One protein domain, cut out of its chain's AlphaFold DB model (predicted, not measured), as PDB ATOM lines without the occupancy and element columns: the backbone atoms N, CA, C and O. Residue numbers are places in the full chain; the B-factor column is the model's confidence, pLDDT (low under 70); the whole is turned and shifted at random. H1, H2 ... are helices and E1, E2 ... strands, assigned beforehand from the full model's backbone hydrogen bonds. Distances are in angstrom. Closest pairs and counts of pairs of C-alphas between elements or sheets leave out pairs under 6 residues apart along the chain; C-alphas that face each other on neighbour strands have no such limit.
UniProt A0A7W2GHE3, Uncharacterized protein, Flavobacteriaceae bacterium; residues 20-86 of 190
ATOM      1  N   THR A  20      12.877 111.867 126.102       93.56
ATOM      2  CA  THR A  20      14.287 111.963 125.678       93.56
ATOM      3  C   THR A  20      14.545 111.131 124.413       93.56
ATOM      4  O   THR A  20      15.304 111.514 123.525       93.56
ATOM      5  N   ALA A  21      13.801 110.031 124.244       93.38
ATOM      6  CA  ALA A  21      13.898 109.121 123.104       93.38
ATOM      7  C   ALA A  21      12.952 109.469 121.932       93.38
ATOM      8  O   ALA A  21      12.789 108.678 120.991       93.38
ATOM      9  N   THR A  22      12.295 110.632 121.964       94.25
ATOM     10  CA  THR A  22      11.356 111.075 120.917       94.25
ATOM     11  C   THR A  22      11.930 112.201 120.054       94.25
ATOM     12  O   THR A  22      13.066 112.632 120.205       94.25
ATOM     13  N   ILE A  23      11.164 112.674 119.065       94.62
ATOM     14  CA  ILE A  23      11.557 113.889 118.341       94.62
ATOM     15  C   ILE A  23      11.502 115.092 119.292       94.62
ATOM     16  O   ILE A  23      10.525 115.228 120.023       94.62
ATOM     17  N   ALA A  24      12.469 116.011 119.209       94.31
ATOM     18  CA  ALA A  24      12.570 117.183 120.095       94.31
ATOM     19  C   ALA A  24      11.255 117.973 120.250       94.31
ATOM     20  O   ALA A  24      10.932 118.506 121.307       94.31
ATOM     21  N   GLY A  25      10.437 118.031 119.195       95.69
ATOM     22  CA  GLY A  25       9.130 118.674 119.254       95.69
ATOM     23  C   GLY A  25       8.131 118.067 120.238       95.69
ATOM     24  O   GLY A  25       7.229 118.775 120.666       95.69
ATOM     25  N   TRP A  26       8.240 116.779 120.563       96.06
ATOM     26  CA  TRP A  26       7.382 116.133 121.557       96.06
ATOM     27  C   TRP A  26       7.800 116.537 122.969       96.06
ATOM     28  O   TRP A  26       6.937 117.014 123.705       96.06
ATOM     29  N   GLY A  27       9.098 116.462 123.287       93.81
ATOM     30  CA  GLY A  27       9.661 116.923 124.562       93.81
ATOM     31  C   GLY A  27       9.323 118.380 124.887       93.81
ATOM     32  O   GLY A  27       9.022 118.705 126.022       93.81
ATOM     33  N   ARG A  28       9.231 119.247 123.874       93.12
ATOM     34  CA  ARG A  28       8.894 120.673 124.064       93.12
ATOM     35  C   ARG A  28       7.402 120.987 124.157       93.12
ATOM     36  O   ARG A  28       7.036 122.097 124.521       93.12
ATOM     37  N   VAL A  29       6.533 120.089 123.692       95.69
ATOM     38  CA  VAL A  29       5.096 120.386 123.547       95.69
ATOM     39  C   VAL A  29       4.250 119.580 124.512       95.69
ATOM     40  O   VAL A  29       3.276 120.118 125.019       95.69
ATOM     41  N   LEU A  30       4.553 118.300 124.732       96.25
ATOM     42  CA  LEU A  30       3.723 117.438 125.574       96.25
ATOM     43  C   LEU A  30       3.684 117.875 127.051       96.25
ATOM     44  O   LEU A  30       2.574 117.852 127.587       96.25
ATOM     45  N   PRO A  31       4.786 118.346 127.676       94.25
ATOM     46  CA  PRO A  31       4.761 118.829 129.064       94.25
ATOM     47  C   PRO A  31       3.834 120.032 129.300       94.25
ATOM     48  O   PRO A  31       3.322 120.227 130.395       94.25
ATOM     49  N   GLU A  32       3.531 120.808 128.256       95.00
ATOM     50  CA  GLU A  32       2.643 121.979 128.332       95.00
ATOM     51  C   GLU A  32       1.144 121.615 128.414       95.00
ATOM     52  O   GLU A  32       0.274 122.493 128.442       95.00
ATOM     53  N   PHE A  33       0.798 120.322 128.379       96.75
ATOM     54  CA  PHE A  33      -0.584 119.842 128.389       96.75
ATOM     55  C   PHE A  33      -0.939 119.150 129.701       96.75
ATOM     56  O   PHE A  33      -0.188 118.348 130.235       96.75
ATOM     57  N   ASN A  34      -2.165 119.391 130.170       97.25
ATOM     58  CA  ASN A  34      -2.693 118.718 131.355       97.25
ATOM     59  C   ASN A  34      -2.883 117.209 131.129       97.25
ATOM     60  O   ASN A  34      -3.327 116.776 130.061       97.25
ATOM     61  N   ASN A  35      -2.681 116.436 132.193       97.69
ATOM     62  CA  ASN A  35      -3.065 115.028 132.268       97.69
ATOM     63  C   ASN A  35      -4.587 114.841 132.360       97.69
ATOM     64  O   ASN A  35      -5.352 115.794 132.525       97.69
ATOM     65  N   ALA A  36      -5.034 113.587 132.262       97.69
ATOM     66  CA  ALA A  36      -6.392 113.213 132.636       97.69
ATOM     67  C   ALA A  36      -6.633 113.475 134.126       97.69
ATOM     68  O   ALA A  36      -5.742 113.280 134.950       97.69
ATOM     69  N   ILE A  37      -7.856 113.881 134.473       97.38
ATOM     70  CA  ILE A  37      -8.201 114.195 135.868       97.38
ATOM     71  C   ILE A  37      -8.246 112.945 136.752       97.38
ATOM     72  O   ILE A  37      -7.980 113.025 137.947       97.38
ATOM     73  N   ASP A  38      -8.619 111.803 136.171       96.88
ATOM     74  CA  ASP A  38      -8.645 110.486 136.797       96.88
ATOM     75  C   ASP A  38      -8.821 109.384 135.729       96.88
ATOM     76  O   ASP A  38      -8.954 109.636 134.521       96.88
ATOM     77  N   PHE A  39      -8.825 108.129 136.180       96.19
ATOM     78  CA  PHE A  39      -9.090 106.968 135.342       96.19
ATOM     79  C   PHE A  39      -9.956 105.926 136.058       96.19
ATOM     80  O   PHE A  39      -9.958 105.807 137.280       96.19
ATOM     81  N   ASN A  40     -10.681 105.131 135.270       96.25
ATOM     82  CA  ASN A  40     -11.486 104.006 135.735       96.25
ATOM     83  C   ASN A  40     -10.989 102.701 135.110       96.25
ATOM     84  O   ASN A  40     -10.841 102.612 133.889       96.25
ATOM     85  N   VAL A  41     -10.804 101.669 135.935       95.56
ATOM     86  CA  VAL A  41     -10.540 100.303 135.463       95.56
ATOM     87  C   VAL A  41     -11.872  99.609 135.185       95.56
ATOM     88  O   VAL A  41     -12.703  99.430 136.077       95.56
ATOM     89  N   ASN A  42     -12.089  99.223 133.932       93.62
ATOM     90  CA  ASN A  42     -13.308  98.568 133.479       93.62
ATOM     91  C   ASN A  42     -13.314  97.074 133.834       93.62
ATOM     92  O   ASN A  42     -12.278  96.440 134.023       93.62
ATOM     93  N   GLY A  43     -14.508  96.471 133.858       95.31
ATOM     94  CA  GLY A  43     -14.673  95.043 134.165       95.31
ATOM     95  C   GLY A  43     -14.044  94.080 133.147       95.31
ATOM     96  O   GLY A  43     -13.957  92.887 133.425       95.31
ATOM     97  N   ASP A  44     -13.618  94.576 131.985       94.00
ATOM     98  CA  ASP A  44     -12.891  93.830 130.951       94.00
ATOM     99  C   ASP A  44     -11.363  94.034 131.007       94.00
ATOM    100  O   ASP A  44     -10.650  93.524 130.145       94.00
ATOM    101  N   GLY A  45     -10.861  94.755 132.017       89.31
ATOM    102  CA  GLY A  45      -9.441  95.067 132.193       89.31
ATOM    103  C   GLY A  45      -8.945  96.260 131.372       89.31
ATOM    104  O   GLY A  45      -7.768  96.596 131.463       89.31
ATOM    105  N   THR A  46      -9.804  96.915 130.586       91.00
ATOM    106  CA  THR A  46      -9.445  98.169 129.908       91.00
ATOM    107  C   THR A  46      -9.477  99.353 130.875       91.00
ATOM    108  O   THR A  46     -10.159  99.317 131.899       91.00
ATOM    109  N   ILE A  47      -8.758 100.424 130.542       92.56
ATOM    110  CA  ILE A  47      -8.735 101.663 131.326       92.56
ATOM    111  C   ILE A  47      -9.468 102.758 130.550       92.56
ATOM    112  O   ILE A  47      -9.310 102.897 129.337       92.56
ATOM    113  N   THR A  48     -10.296 103.532 131.247       93.94
ATOM    114  CA  THR A  48     -10.937 104.741 130.719       93.94
ATOM    115  C   THR A  48     -10.410 105.960 131.453       93.94
ATOM    116  O   THR A  48     -10.680 106.117 132.637       93.94
ATOM    117  N   PHE A  49      -9.698 106.822 130.734       95.44
ATOM    118  CA  PHE A  49      -9.238 108.121 131.223       95.44
ATOM    119  C   PHE A  49     -10.331 109.174 131.040       95.44
ATOM    120  O   PHE A  49     -10.902 109.279 129.944       95.44
ATOM    121  N   ASN A  50     -10.617 109.955 132.081       96.62
ATOM    122  CA  ASN A  50     -11.610 111.023 132.015       96.62
ATOM    123  C   ASN A  50     -10.923 112.381 131.842       96.62
ATOM    124  O   ASN A  50      -9.901 112.657 132.457       96.62
ATOM    125  N   ASP A  51     -11.499 113.210 130.971       96.94
ATOM    126  CA  ASP A  51     -11.031 114.569 130.652       96.94
ATOM    127  C   ASP A  51      -9.501 114.714 130.435       96.94
ATOM    128  O   ASP A  51      -8.862 115.523 131.102       96.94
ATOM    129  N   PRO A  52      -8.883 113.922 129.528       97.12
ATOM    130  CA  PRO A  52      -7.458 114.060 129.214       97.12
ATOM    131  C   PRO A  52      -7.160 115.372 128.491       97.12
ATOM    132  O   PRO A  52      -7.992 115.854 127.715       97.12
ATOM    133  N   GLY A  53      -5.934 115.883 128.629       97.19
ATOM    134  CA  GLY A  53      -5.438 116.953 127.770       97.19
ATOM    135  C   GLY A  53      -5.491 116.529 126.307       97.19
ATOM    136  O   GLY A  53      -5.062 115.435 125.942       97.19
ATOM    137  N   ILE A  54      -6.050 117.378 125.445       96.94
ATOM    138  CA  ILE A  54      -6.167 117.116 124.008       96.94
ATOM    139  C   ILE A  54      -5.455 118.226 123.257       96.94
ATOM    140  O   ILE A  54      -5.773 119.402 123.426       96.94
ATOM    141  N   GLY A  55      -4.541 117.837 122.373       96.75
ATOM    142  CA  GLY A  55      -3.704 118.775 121.644       96.75
ATOM    143  C   GLY A  55      -3.624 118.500 120.153       96.75
ATOM    144  O   GLY A  55      -3.845 117.387 119.658       96.75
ATOM    145  N   VAL A  56      -3.289 119.562 119.426       96.56
ATOM    146  CA  VAL A  56      -2.821 119.500 118.045       96.56
ATOM    147  C   VAL A  56      -1.545 120.319 117.968       96.56
ATOM    148  O   VAL A  56      -1.560 121.493 118.326       96.56
ATOM    149  N   MET A  57      -0.468 119.723 117.465       96.12
ATOM    150  CA  MET A  57       0.797 120.424 117.243       96.12
ATOM    151  C   MET A  57       1.138 120.478 115.759       96.12
ATOM    152  O   MET A  57       0.965 119.495 115.031       96.12
ATOM    153  N   PHE A  58       1.617 121.642 115.326       96.62
ATOM    154  CA  PHE A  58       2.137 121.899 113.987       96.62
ATOM    155  C   PHE A  58       3.638 122.087 114.114       96.62
ATOM    156  O   PHE A  58       4.099 123.125 114.581       96.62
ATOM    157  N   LEU A  59       4.384 121.069 113.718       96.81
ATOM    158  CA  LEU A  59       5.796 120.970 114.013       96.81
ATOM    159  C   LEU A  59       6.626 121.281 112.763       96.81
ATOM    160  O   LEU A  59       6.490 120.582 111.750       96.81
ATOM    161  N   PRO A  60       7.473 122.323 112.794       96.38
ATOM    162  CA  PRO A  60       8.476 122.539 111.764       96.38
ATOM    163  C   PRO A  60       9.408 121.333 111.656       96.38
ATOM    164  O   PRO A  60       9.723 120.693 112.658       96.38
ATOM    165  N   SER A  61       9.896 121.050 110.452       95.94
ATOM    166  CA  SER A  61      10.774 119.901 110.204       95.94
ATOM    167  C   SER A  61      12.029 119.868 111.084       95.94
ATOM    168  O   SER A  61      12.476 118.778 111.424       95.94
ATOM    169  N   GLY A  62      12.547 121.029 111.504       94.75
ATOM    170  CA  GLY A  62      13.691 121.161 112.419       94.75
ATOM    171  C   GLY A  62      13.492 120.546 113.810       94.75
ATOM    172  O   GLY A  62      14.472 120.176 114.432       94.75
ATOM    173  N   LEU A  63      12.246 120.395 114.268       94.81
ATOM    174  CA  LEU A  63      11.909 119.748 115.545       94.81
ATOM    175  C   LEU A  63      11.414 118.301 115.353       94.81
ATOM    176  O   LEU A  63      10.893 117.683 116.278       94.81
ATOM    177  N   GLY A  64      11.525 117.780 114.129       95.00
ATOM    178  CA  GLY A  64      11.142 116.428 113.746       95.00
ATOM    179  C   GLY A  64      12.200 115.802 112.844       95.00
ATOM    180  O   GLY A  64      13.387 115.800 113.146       95.00
ATOM    181  N   TYR A  65      11.780 115.280 111.694       93.94
ATOM    182  CA  TYR A  65      12.654 114.549 110.772       93.94
ATOM    183  C   TYR A  65      13.257 115.471 109.693       93.94
ATOM    184  O   TYR A  65      12.928 115.372 108.509       93.94
ATOM    185  N   TYR A  66      14.105 116.420 110.106       93.25
ATOM    186  CA  TYR A  66      14.620 117.481 109.226       93.25
ATOM    187  C   TYR A  66      15.439 116.949 108.042       93.25
ATOM    188  O   TYR A  66      15.041 117.106 106.888       93.25
ATOM    189  N   SER A  67      16.583 116.319 108.313       92.31
ATOM    190  CA  SER A  67      17.579 115.915 107.305       92.31
ATOM    191  C   SER A  67      17.635 114.403 107.060       92.31
ATOM    192  O   SER A  67      18.410 113.947 106.218       92.31
ATOM    193  N   SER A  68      16.789 113.629 107.742       92.19
ATOM    194  CA  SER A  68      16.678 112.175 107.601       92.19
ATOM    195  C   SER A  68      15.220 111.783 107.388       92.19
ATOM    196  O   SER A  68      14.346 112.254 108.106       92.19
ATOM    197  N   ALA A  69      14.940 110.954 106.382       91.38
ATOM    198  CA  ALA A  69      13.586 110.458 106.149       91.38
ATOM    199  C   ALA A  69      13.226 109.387 107.190       91.38
ATOM    200  O   ALA A  69      14.042 108.514 107.484       91.38
ATOM    201  N   ALA A  70      11.989 109.408 107.683       91.81
ATOM    202  CA  ALA A  70      11.494 108.457 108.677       91.81
ATOM    203  C   ALA A  70      10.283 107.695 108.129       91.81
ATOM    204  O   ALA A  70       9.163 108.205 108.081       91.81
ATOM    205  N   GLY A  71      10.511 106.463 107.665       91.44
ATOM    206  CA  GLY A  71       9.467 105.635 107.061       91.44
ATOM    207  C   GLY A  71       8.825 106.311 105.845       91.44
ATOM    208  O   GLY A  71       9.436 106.399 104.782       91.44
ATOM    209  N   THR A  72       7.581 106.773 105.998       92.81
ATOM    210  CA  THR A  72       6.832 107.486 104.945       92.81
ATOM    211  C   THR A  72       6.978 109.007 105.003       92.81
ATOM    212  O   THR A  72       6.461 109.683 104.117       92.81
ATOM    213  N   VAL A  73       7.679 109.548 106.004       95.69
ATOM    214  CA  VAL A  73       7.934 110.983 106.170       95.69
ATOM    215  C   VAL A  73       9.162 111.394 105.344       95.69
ATOM    216  O   VAL A  73      10.275 110.966 105.661       95.69
ATOM    217  N   PRO A  74       9.006 112.227 104.296       94.94
ATOM    218  CA  PRO A  74      10.142 112.757 103.544       94.94
ATOM    219  C   PRO A  74      10.974 113.744 104.371       94.94
ATOM    220  O   PRO A  74      10.445 114.407 105.264       94.94
ATOM    221  N   VAL A  75      12.242 113.931 103.996       95.56
ATOM    222  CA  VAL A  75      13.089 115.008 104.543       95.56
ATOM    223  C   VAL A  75      12.421 116.378 104.401       95.56
ATOM    224  O   VAL A  75      11.670 116.622 103.453       95.56
ATOM    225  N   TYR A  76      12.716 117.279 105.335       95.44
ATOM    226  CA  TYR A  76      12.205 118.652 105.398       95.44
ATOM    227  C   TYR A  76      10.680 118.771 105.545       95.44
ATOM    228  O   TYR A  76      10.124 119.856 105.360       95.44
ATOM    229  N   SER A  77       9.991 117.685 105.904       96.44
ATOM    230  CA  SER A  77       8.537 117.693 106.071       96.44
ATOM    231  C   SER A  77       8.121 118.281 107.411       96.44
ATOM    232  O   SER A  77       8.555 117.823 108.463       96.44
ATOM    233  N   ASN A  78       7.217 119.258 107.373       96.62
ATOM    234  CA  ASN A  78       6.503 119.689 108.571       96.62
ATOM    235  C   ASN A  78       5.466 118.629 108.965       96.62
ATOM    236  O   ASN A  78       4.810 118.039 108.098       96.62
ATOM    237  N   LEU A  79       5.295 118.422 110.267       97.31
ATOM    238  CA  LEU A  79       4.449 117.373 110.828       97.31
ATOM    239  C   LEU A  79       3.248 117.975 111.550       97.31
ATOM    240  O   LEU A  79       3.319 119.055 112.126       97.31
ATOM    241  N   ILE A  80       2.128 117.261 111.523       97.50
ATOM    242  CA  ILE A  80       0.926 117.614 112.273       97.50
ATOM    243  C   ILE A  80       0.512 116.408 113.105       97.50
ATOM    244  O   ILE A  80       0.071 115.392 112.549       97.50
ATOM    245  N   PHE A  81       0.595 116.534 114.425       96.88
ATOM    246  CA  PHE A  81       0.125 115.514 115.358       96.88
ATOM    247  C   PHE A  81      -1.174 115.958 116.018       96.88
ATOM    248  O   PHE A  81      -1.394 117.139 116.268       96.88
ATOM    249  N   LYS A  82      -2.040 114.982 116.286       96.44
ATOM    250  CA  LYS A  82      -3.204 115.120 117.161       96.44
ATOM    251  C   LYS A  82      -3.018 114.082 118.250       96.44
ATOM    252  O   LYS A  82      -2.790 112.924 117.907       96.44
ATOM    253  N   PHE A  83      -3.106 114.484 119.504       96.69
ATOM    254  CA  PHE A  83      -2.758 113.621 120.626       96.69
ATOM    255  C   PHE A  83      -3.704 113.834 121.801       96.69
ATOM    256  O   PHE A  83      -4.475 114.799 121.844       96.69
ATOM    257  N   LYS A  84      -3.650 112.885 122.732       96.69
ATOM    258  CA  LYS A  84      -4.222 113.001 124.066       96.69
ATOM    259  C   LYS A  84      -3.125 112.660 125.065       96.69
ATOM    260  O   LYS A  84      -2.456 111.653 124.849       96.69
ATOM    261  N   VAL A  85      -2.969 113.468 126.106       97.38
ATOM    262  CA  VAL A  85      -2.083 113.171 127.234       97.38
ATOM    263  C   VAL A  85      -2.944 112.570 128.334       97.38
ATOM    264  O   VAL A  85      -3.944 113.161 128.745       97.38
ATOM    265  N   PHE A  86      -2.620 111.342 128.725       96.81
ATOM    266  CA  PHE A  86      -3.375 110.624 129.745       96.81
ATOM    267  C   PHE A  86      -2.732 110.793 131.114       96.81
ATOM    268  O   PHE A  86      -3.422 111.168 132.057       96.81
TER     269      PHE A  86
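Overview. This is residues 20 to 86 of the 190 residues of an uncharacterized protein of Flavobacteriaceae bacterium (UniProt A0A7W2GHE3). With little regular structure, the domain is two strand hairpins making an L: the longer, E3 and E4, has a long loop beyond one end, and E1 and E2 turn away at the other. The 67 printed residues, mostly strand by class, hold only 26 in named elements, in the order H1 E1 E2 E3 E4. The whole is loose, with radius of gyration of the C-alphas 15.3 A, spanning 46 by 25 by 20 A.

Along the chain. E3, residues 53 to 59, and E4, residues 79 to 85, each measure 18.2 A; C-alpha 85 is at (-2.083, 113.171, 127.234). E1 is residues 38 to 41, E2 47 to 50. H1, residues 24 to 27, begins at (12.570, 117.183, 120.095).

Arrangement. E3 and E4 are antiparallel at 164 degrees, with N 59 to O 79 at 2.8 A. E2 runs on into E3 at 86 degrees. E1 and E2 are antiparallel at 154 degrees, with N 40 to O 48 at 2.8 A. The closest C-alphas of H1 and E3, Gly 25 and Leu 59, are 6.6 A apart. H1 is too short for an O i to N i+4 pair; its one O i to N i+3 pair is within hydrogen-bond range.

Size, cuts and confidence. The farthest C-alphas, Gly 43 and Ser 67, are 46.9 A apart. The link E3 to E4 is long, 19 residues. The printed part has no cut, and no printed residue is under 70 in pLDDT.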